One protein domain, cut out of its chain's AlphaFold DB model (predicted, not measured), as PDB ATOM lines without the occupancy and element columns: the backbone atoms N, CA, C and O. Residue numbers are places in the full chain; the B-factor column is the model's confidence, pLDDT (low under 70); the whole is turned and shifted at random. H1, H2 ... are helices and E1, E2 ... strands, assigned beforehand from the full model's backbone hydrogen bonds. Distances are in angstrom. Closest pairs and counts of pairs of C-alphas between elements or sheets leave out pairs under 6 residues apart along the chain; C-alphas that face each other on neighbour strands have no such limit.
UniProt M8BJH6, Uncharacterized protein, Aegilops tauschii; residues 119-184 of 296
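Overview. This is residues 119 to 184 of the 296 residues of an uncharacterized protein of Aegilops tauschii (UniProt M8BJH6). Three short two-stranded ribbons, E1 with E2, E3 with E4 and E5 with E6, make a loose body in which E5 and E6 are nearest the mean of the C-alphas, E4 runs beside E6, and E1 is near E5. The short helix H1, between E5 and E6 in the chain, sits at one end of the longest axis, and the link of residues 150 to 160 loops out at the other. The printed part has 66 residues, with six named strands and one named helix in the order E1 E2 E3 E4 E5 H1 E6; each ribbon is antiparallel. The class is mostly strand, though under half of the residues are in named elements. The whole is only just loose, close to compact, with a radius of gyration of the C-alphas of 13.2 A and spans of 40 by 28 by 19 A.

Along the chain. E1, residues 119 to 122, begins at C-alpha 119 (17.541, -6.446, 10.816) and is 10.3 A long. E2, residues 130 to 134, is 13.4 A long. E3, residues 136 to 140, is 13.0 A long, and E4, residues 145 to 149, is 12.7 A long. E5 is residues 161 to 163. H1, residues 172 to 177, begins at C-alpha 172 (41.838, -13.119, 14.413) and is 9.1 A long. E6, residues 181 to 183, ends at C-alpha 183 (24.072, -2.286, 6.593).

Arrangement. E1 and E2 form a hairpin, antiparallel at 162 degrees, with N 120 and O 132 2.8 A apart, within hydrogen-bond range. E2 and E3 meet only through their link, Gly 135. E3 and E4 form a hairpin, antiparallel at 151 degrees, with N 147 and O 138 within hydrogen-bond range at 2.7 A. E5 and E6 are antiparallel neighbours at 149 degrees, with N 183 and O 161 within that range at 2.7 A. E4 and E6 have 8 pairs of C-alphas within 8 A, the closest being those of Ser 145 and Ala 182, 4.6 A apart. E1 and E5 are near each other, with 5 pairs of C-alphas within 10 A, as are E3 and E6. H1 is apart from E1, E2, E3 and E4; 1 of its 2 O i to N i+4 pairs is within hydrogen-bond range.

Size, cuts and confidence. The two C-alphas farthest apart are those of Gly 153 and His 173, 41.1 A. The printed part has no cut. The link from E4 to E5, 11 residues, is long. The mean pLDDT of the printed part is 70.9, and 27 residues are under 70, among them residues 139 to 146 and 148 to 161.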
ATOM      1  N   LEU A 119      16.307  -5.672  10.735       78.00
ATOM      2  CA  LEU A 119      17.541  -6.446  10.816       78.00
ATOM      3  C   LEU A 119      17.866  -6.710  12.293       78.00
ATOM      4  O   LEU A 119      17.784  -5.808  13.120       78.00
ATOM      5  N   CYS A 120      18.269  -7.936  12.615       81.00
ATOM      6  CA  CYS A 120      18.727  -8.340  13.942       81.00
ATOM      7  C   CYS A 120      19.981  -9.194  13.815       81.00
ATOM      8  O   CYS A 120      19.978 -10.182  13.088       81.00
ATOM      9  N   CYS A 121      21.034  -8.844  14.546       81.00
ATOM     10  CA  CYS A 121      22.276  -9.605  14.577       81.00
ATOM     11  C   CYS A 121      22.517 -10.198  15.966       81.00
ATOM     12  O   CYS A 121      22.712  -9.473  16.942       81.00
ATOM     13  N   ASP A 122      22.580 -11.525  16.061       82.44
ATOM     14  CA  ASP A 122      23.094 -12.203  17.239       82.44
ATOM     15  C   ASP A 122      24.603 -12.441  17.129       82.44
ATOM     16  O   ASP A 122      25.081 -13.309  16.396       82.44
ATOM     17  N   ARG A 123      25.355 -11.667  17.916       84.69
ATOM     18  CA  ARG A 123      26.820 -11.748  18.019       84.69
ATOM     19  C   ARG A 123      27.309 -12.551  19.229       84.69
ATOM     20  O   ARG A 123      28.503 -12.541  19.533       84.69
ATOM     21  N   SER A 124      26.392 -13.208  19.949       81.00
ATOM     22  CA  SER A 124      26.687 -13.956  21.180       81.00
ATOM     23  C   SER A 124      27.583 -15.174  20.937       81.00
ATOM     24  O   SER A 124      28.364 -15.575  21.802       81.00
ATOM     25  N   SER A 125      27.502 -15.755  19.739       79.62
ATOM     26  CA  SER A 125      28.268 -16.938  19.383       79.62
ATOM     27  C   SER A 125      29.741 -16.595  19.166       79.62
ATOM     28  O   SER A 125      30.123 -15.712  18.395       79.62
ATOM     29  N   ARG A 126      30.613 -17.375  19.811       78.69
ATOM     30  CA  ARG A 126      32.067 -17.305  19.601       78.69
ATOM     31  C   ARG A 126      32.472 -17.753  18.192       78.69
ATOM     32  O   ARG A 126      33.594 -17.494  17.762       78.69
ATOM     33  N   ARG A 127      31.588 -18.475  17.496       77.19
ATOM     34  CA  ARG A 127      31.893 -19.101  16.210       77.19
ATOM     35  C   ARG A 127      31.569 -18.201  15.017       77.19
ATOM     36  O   ARG A 127      32.389 -18.074  14.112       77.19
ATOM     37  N   ALA A 128      30.420 -17.544  15.045       76.12
ATOM     38  CA  ALA A 128      29.949 -16.695  13.961       76.12
ATOM     39  C   ALA A 128      28.960 -15.667  14.504       76.12
ATOM     40  O   ALA A 128      28.291 -15.932  15.500       76.12
ATOM     41  N   ASP A 129      28.847 -14.539  13.818       79.00
ATOM     42  CA  ASP A 129      27.722 -13.628  14.000       79.00
ATOM     43  C   ASP A 129      26.583 -14.096  13.087       79.00
ATOM     44  O   ASP A 129      26.817 -14.427  11.923       79.00
ATOM     45  N   MET A 130      25.361 -14.167  13.611       79.19
ATOM     46  CA  MET A 130      24.178 -14.565  12.842       79.19
ATOM     47  C   MET A 130      23.231 -13.385  12.722       79.19
ATOM     48  O   MET A 130      22.646 -12.959  13.713       79.19
ATOM     49  N   CYS A 131      23.080 -12.867  11.509       77.38
ATOM     50  CA  CYS A 131      22.171 -11.766  11.224       77.38
ATOM     51  C   CYS A 131      20.958 -12.254  10.435       77.38
ATOM     52  O   CYS A 131      21.098 -12.949   9.431       77.38
ATOM     53  N   PHE A 132      19.779 -11.853  10.889       79.62
ATOM     54  CA  PHE A 132      18.495 -12.103  10.259       79.62
ATOM     55  C   PHE A 132      17.928 -10.770   9.798       79.62
ATOM     56  O   PHE A 132      17.771  -9.849  10.597       79.62
ATOM     57  N   ALA A 133      17.620 -10.678   8.515       75.44
ATOM     58  CA  ALA A 133      16.970  -9.521   7.932       75.44
ATOM     59  C   ALA A 133      15.661  -9.964   7.283       75.44
ATOM     60  O   ALA A 133      15.593 -11.032   6.671       75.44
ATOM     61  N   ARG A 134      14.614  -9.160   7.445       73.19
ATOM     62  CA  ARG A 134      13.274  -9.437   6.926       73.19
ATOM     63  C   ARG A 134      12.801  -8.203   6.169       73.19
ATOM     64  O   ARG A 134      12.698  -7.156   6.784       73.19
ATOM     65  N   GLY A 135      12.530  -8.316   4.869       71.44
ATOM     66  CA  GLY A 135      12.169  -7.190   3.989       71.44
ATOM     67  C   GLY A 135      12.856  -7.285   2.621       71.44
ATOM     68  O   GLY A 135      13.433  -8.327   2.303       71.44
ATOM     69  N   ASP A 136      12.802  -6.211   1.828       68.94
ATOM     70  CA  ASP A 136      13.561  -6.086   0.571       68.94
ATOM     71  C   ASP A 136      15.017  -5.688   0.881       68.94
ATOM     72  O   ASP A 136      15.279  -4.609   1.412       68.94
ATOM     73  N   LEU A 137      15.963  -6.589   0.598       67.25
ATOM     74  CA  LEU A 137      17.399  -6.405   0.832       67.25
ATOM     75  C   LEU A 137      18.125  -6.199  -0.490       67.25
ATOM     76  O   LEU A 137      18.168  -7.097  -1.331       67.25
ATOM     77  N   ARG A 138      18.789  -5.055  -0.633       70.94
ATOM     78  CA  ARG A 138      19.539  -4.687  -1.836       70.94
ATOM     79  C   ARG A 138      21.022  -4.580  -1.548       70.94
ATOM     80  O   ARG A 138      21.429  -3.925  -0.600       70.94
ATOM     81  N   MET A 139      21.849  -5.214  -2.367       65.25
ATOM     82  CA  MET A 139      23.304  -5.148  -2.236       65.25
ATOM     83  C   MET A 139      23.863  -4.062  -3.152       65.25
ATOM     84  O   MET A 139      23.804  -4.190  -4.372       65.25
ATOM     85  N   HIS A 140      24.515  -3.060  -2.573       60.91
ATOM     86  CA  HIS A 140      25.274  -2.064  -3.309       60.91
ATOM     87  C   HIS A 140      26.737  -2.495  -3.444       60.91
ATOM     88  O   HIS A 140      27.500  -2.615  -2.480       60.91
ATOM     89  N   SER A 141      27.122  -2.769  -4.684       52.81
ATOM     90  CA  SER A 141      28.354  -3.475  -5.014       52.81
ATOM     91  C   SER A 141      29.627  -2.636  -4.888       52.81
ATOM     92  O   SER A 141      30.664  -3.200  -4.529       52.81
ATOM     93  N   ALA A 142      29.558  -1.334  -5.178       56.25
ATOM     94  CA  ALA A 142      30.702  -0.419  -5.139       56.25
ATOM     95  C   ALA A 142      31.081   0.016  -3.720       56.25
ATOM     96  O   ALA A 142      32.253   0.254  -3.446       56.25
ATOM     97  N   SER A 143      30.102   0.088  -2.819       60.09
ATOM     98  CA  SER A 143      30.306   0.476  -1.418       60.09
ATOM     99  C   SER A 143      30.385  -0.713  -0.465       60.09
ATOM    100  O   SER A 143      30.514  -0.488   0.732       60.09
ATOM    101  N   ALA A 144      30.274  -1.950  -0.975       61.31
ATOM    102  CA  ALA A 144      30.156  -3.162  -0.166       61.31
ATOM    103  C   ALA A 144      29.169  -2.945   0.996       61.31
ATOM    104  O   ALA A 144      29.533  -2.992   2.171       61.31
ATOM    105  N   SER A 145      27.912  -2.648   0.659       65.44
ATOM    106  CA  SER A 145      26.873  -2.385   1.656       65.44
ATOM    107  C   SER A 145      25.553  -3.029   1.269       65.44
ATOM    108  O   SER A 145      25.187  -2.981   0.097       65.44
ATOM    109  N   PHE A 146      24.803  -3.559   2.231       68.38
ATOM    110  CA  PHE A 146      23.421  -3.979   1.995       68.38
ATOM    111  C   PHE A 146      22.444  -2.937   2.534       68.38
ATOM    112  O   PHE A 146      22.653  -2.361   3.590       68.38
ATOM    113  N   GLN A 147      21.355  -2.715   1.822       71.12
ATOM    114  CA  GLN A 147      20.312  -1.757   2.144       71.12
ATOM    115  C   GLN A 147      19.020  -2.518   2.386       71.12
ATOM    116  O   GLN A 147      18.638  -3.364   1.580       71.12
ATOM    117  N   LEU A 148      18.349  -2.217   3.491       67.00
ATOM    118  CA  LEU A 148      17.022  -2.741   3.776       67.00
ATOM    119  C   LEU A 148      15.999  -1.678   3.372       67.00
ATOM    120  O   LEU A 148      15.922  -0.615   3.988       67.00
ATOM    121  N   VAL A 149      15.253  -1.935   2.303       64.81
ATOM    122  CA  VAL A 149      14.273  -0.991   1.764       64.81
ATOM    123  C   VAL A 149      12.995  -1.111   2.584       64.81
ATOM    124  O   VAL A 149      12.238  -2.065   2.430       64.81
ATOM    125  N   SER A 150      12.762  -0.144   3.475       60.81
ATOM    126  CA  SER A 150      11.520  -0.085   4.245       60.81
ATOM    127  C   SER A 150      10.388   0.560   3.445       60.81
ATOM    128  O   SER A 150      10.592   1.521   2.712       60.81
ATOM    129  N   SER A 151       9.170   0.044   3.594       54.88
ATOM    130  CA  SER A 151       7.956   0.603   2.979       54.88
ATOM    131  C   SER A 151       7.267   1.664   3.850       54.88
ATOM    132  O   SER A 151       6.441   2.440   3.366       54.88
ATOM    133  N   ALA A 152       7.614   1.731   5.137       52.38
ATOM    134  CA  ALA A 152       7.034   2.664   6.090       52.38
ATOM    135  C   ALA A 152       8.023   3.801   6.355       52.38
ATOM    136  O   ALA A 152       9.108   3.550   6.866       52.38
ATOM    137  N   GLY A 153       7.636   5.045   6.044       50.75
ATOM    138  CA  GLY A 153       8.428   6.270   6.234       50.75
ATOM    139  C   GLY A 153       8.730   6.621   7.698       50.75
ATOM    140  O   GLY A 153       8.412   7.715   8.158       50.75
ATOM    141  N   ARG A 154       9.319   5.689   8.449       47.41
ATOM    142  CA  ARG A 154       9.878   5.918   9.776       47.41
ATOM    143  C   ARG A 154      11.277   6.518   9.609       47.41
ATOM    144  O   ARG A 154      12.034   6.042   8.766       47.41
ATOM    145  N   PRO A 155      11.641   7.537  10.401       44.81
ATOM    146  CA  PRO A 155      13.002   8.047  10.400       44.81
ATOM    147  C   PRO A 155      13.927   6.925  10.881       44.81
ATOM    148  O   PRO A 155      13.772   6.413  11.992       44.81
ATOM    149  N   ALA A 156      14.833   6.501  10.003       46.47
ATOM    150  CA  ALA A 156      15.837   5.497  10.305       46.47
ATOM    151  C   ALA A 156      16.740   6.007  11.436       46.47
ATOM    152  O   ALA A 156      17.246   7.127  11.382       46.47
ATOM    153  N   VAL A 157      16.917   5.181  12.464       45.44
ATOM    154  CA  VAL A 157      17.902   5.398  13.528       45.44
ATOM    155  C   VAL A 157      19.301   5.413  12.893       45.44
ATOM    156  O   VAL A 157      19.613   4.555  12.071       45.44
ATOM    157  N   GLU A 158      20.129   6.395  13.263       48.28
ATOM    158  CA  GLU A 158      21.492   6.663  12.754       48.28
ATOM    159  C   GLU A 158      22.562   5.612  13.137       48.28
ATOM    160  O   GLU A 158      23.756   5.894  13.072       48.28
ATOM    161  N   GLU A 159      22.190   4.390  13.528       54.00
ATOM    162  CA  GLU A 159      23.175   3.333  13.790       54.00
ATOM    163  C   GLU A 159      23.413   2.491  12.533       54.00
ATOM    164  O   GLU A 159      22.617   1.636  12.147       54.00
ATOM    165  N   GLU A 160      24.539   2.752  11.871       62.03
ATOM    166  CA  GLU A 160      25.071   1.916  10.798       62.03
ATOM    167  C   GLU A 160      25.532   0.569  11.382       62.03
ATOM    168  O   GLU A 160      26.607   0.456  11.975       62.03
ATOM    169  N   GLU A 161      24.718  -0.475  11.229       69.88
ATOM    170  CA  GLU A 161      25.112  -1.838  11.597       69.88
ATOM    171  C   GLU A 161      26.198  -2.340  10.635       69.88
ATOM    172  O   GLU A 161      26.040  -2.297   9.417       69.88
ATOM    173  N   ARG A 162      27.327  -2.821  11.164       77.69
ATOM    174  CA  ARG A 162      28.469  -3.294  10.355       77.69
ATOM    175  C   ARG A 162      28.751  -4.759  10.644       77.69
ATOM    176  O   ARG A 162      28.863  -5.149  11.811       77.69
ATOM    177  N   ILE A 163      28.897  -5.564   9.593       81.31
ATOM    178  CA  ILE A 163      29.154  -7.006   9.684       81.31
ATOM    179  C   ILE A 163      30.435  -7.389   8.936       81.31
ATOM    180  O   ILE A 163      30.852  -6.709   8.004       81.31
ATOM    181  N   ARG A 164      31.073  -8.495   9.333       83.00
ATOM    182  CA  ARG A 164      32.189  -9.109   8.596       83.00
ATOM    183  C   ARG A 164      31.732 -10.485   8.114       83.00
ATOM    184  O   ARG A 164      31.612 -11.384   8.950       83.00
ATOM    185  N   PRO A 165      31.428 -10.667   6.818       74.25
ATOM    186  CA  PRO A 165      30.863 -11.913   6.310       74.25
ATOM    187  C   PRO A 165      31.934 -13.013   6.248       74.25
ATOM    188  O   PRO A 165      32.519 -13.283   5.202       74.25
ATOM    189  N   TYR A 166      32.215 -13.651   7.387       79.06
ATOM    190  CA  TYR A 166      33.136 -14.782   7.485       79.06
ATOM    191  C   TYR A 166      32.678 -15.786   8.543       79.06
ATOM    192  O   TYR A 166      32.311 -15.435   9.662       79.06
ATOM    193  N   THR A 167      32.718 -17.069   8.190       68.38
ATOM    194  CA  THR A 167      32.122 -18.164   8.971       68.38
ATOM    195  C   THR A 167      32.976 -18.624  10.161       68.38
ATOM    196  O   THR A 167      32.569 -19.533  10.885       68.38
ATOM    197  N   ARG A 168      34.151 -18.009  10.397       77.94
ATOM    198  CA  ARG A 168      35.091 -18.374  11.476       77.94
ATOM    199  C   ARG A 168      35.620 -17.146  12.225       77.94
ATOM    200  O   ARG A 168      36.785 -16.772  12.109       77.94
ATOM    201  N   LYS A 169      34.759 -16.547  13.055       82.69
ATOM    202  CA  LYS A 169      35.042 -15.326  13.843       82.69
ATOM    203  C   LYS A 169      36.273 -15.437  14.759       82.69
ATOM    204  O   LYS A 169      36.886 -14.431  15.097       82.69
ATOM    205  N   TRP A 170      36.647 -16.652  15.169       79.75
ATOM    206  CA  TRP A 170      37.768 -16.897  16.085       79.75
ATOM    207  C   TRP A 170      39.154 -16.779  15.434       79.75
ATOM    208  O   TRP A 170      40.160 -16.758  16.142       79.75
ATOM    209  N   GLU A 171      39.235 -16.700  14.106       86.94
ATOM    210  CA  GLU A 171      40.502 -16.556  13.390       86.94
ATOM    211  C   GLU A 171      40.893 -15.086  13.271       86.94
ATOM    212  O   GLU A 171      40.651 -14.445  12.252       86.94
ATOM    213  N   ALA A 172      41.517 -14.545  14.317       85.88
ATOM    214  CA  ALA A 172      41.838 -13.119  14.413       85.88
ATOM    215  C   ALA A 172      42.603 -12.568  13.192       85.88
ATOM    216  O   ALA A 172      42.306 -11.473  12.716       85.88
ATOM    217  N   HIS A 173      43.563 -13.333  12.663       88.50
ATOM    218  CA  HIS A 173      44.345 -12.924  11.495       88.50
ATOM    219  C   HIS A 173      43.506 -12.846  10.217       88.50
ATOM    220  O   HIS A 173      43.649 -11.879   9.474       88.50
ATOM    221  N   VAL A 174      42.614 -13.815   9.988       83.75
ATOM    222  CA  VAL A 174      41.730 -13.816   8.815       83.75
ATOM    223  C   VAL A 174      40.664 -12.741   8.971       83.75
ATOM    224  O   VAL A 174      40.467 -11.936   8.075       83.75
ATOM    225  N   MET A 175      40.051 -12.624  10.150       82.69
ATOM    226  CA  MET A 175      39.053 -11.588  10.420       82.69
ATOM    227  C   MET A 175      39.581 -10.176  10.172       82.69
ATOM    228  O   MET A 175      38.814  -9.333   9.723       82.69
ATOM    229  N   LYS A 176      40.878  -9.919  10.401       86.12
ATOM    230  CA  LYS A 176      41.518  -8.623  10.128       86.12
ATOM    231  C   LYS A 176      41.567  -8.275   8.636       86.12
ATOM    232  O   LYS A 176      41.559  -7.092   8.316       86.12
ATOM    233  N   THR A 177      41.622  -9.273   7.752       84.44
ATOM    234  CA  THR A 177      41.644  -9.079   6.292       84.44
ATOM    235  C   THR A 177      40.253  -9.039   5.671       84.44
ATOM    236  O   THR A 177      40.133  -8.659   4.514       84.44
ATOM    237  N   ILE A 178      39.218  -9.473   6.397       80.25
ATOM    238  CA  ILE A 178      37.837  -9.415   5.913       80.25
ATOM    239  C   ILE A 178      37.338  -7.977   6.005       80.25
ATOM    240  O   ILE A 178      37.333  -7.387   7.091       80.25
ATOM    241  N   ASP A 179      36.890  -7.456   4.867       79.25
ATOM    242  CA  ASP A 179      36.296  -6.131   4.763       79.25
ATOM    243  C   ASP A 179      34.995  -6.042   5.572       79.25
ATOM    244  O   ASP A 179      34.199  -6.984   5.647       79.25
ATOM    245  N   GLU A 180      34.791  -4.889   6.204       76.75
ATOM    246  CA  GLU A 180      33.547  -4.590   6.905       76.75
ATOM    247  C   GLU A 180      32.491  -4.133   5.912       76.75
ATOM    248  O   GLU A 180      32.712  -3.245   5.094       76.75
ATOM    249  N   LEU A 181      31.326  -4.741   6.036       72.56
ATOM    250  CA  LEU A 181      30.176  -4.548   5.184       72.56
ATOM    251  C   LEU A 181      29.140  -3.753   5.974       72.56
ATOM    252  O   LEU A 181      28.691  -4.185   7.041       72.56
ATOM    253  N   ALA A 182      28.800  -2.576   5.463       70.50
ATOM    254  CA  ALA A 182      27.825  -1.691   6.084       70.50
ATOM    255  C   ALA A 182      26.397  -2.138   5.760       70.50
ATOM    256  O   ALA A 182      26.101  -2.530   4.630       70.50
ATOM    257  N   LEU A 183      25.502  -2.041   6.736       67.62
ATOM    258  CA  LEU A 183      24.072  -2.286   6.593       67.62
ATOM    259  C   LEU A 183      23.317  -0.971   6.838       67.62
ATOM    260  O   LEU A 183      22.705  -0.797   7.893       67.62
ATOM    261  N   PRO A 184      23.391   0.014   5.924       57.78
ATOM    262  CA  PRO A 184      22.595   1.222   6.051       57.78
ATOM    263  C   PRO A 184      21.094   0.887   6.070       57.78
ATOM    264  O   PRO A 184      20.538   0.400   5.088       57.78
TER     265      PRO A 184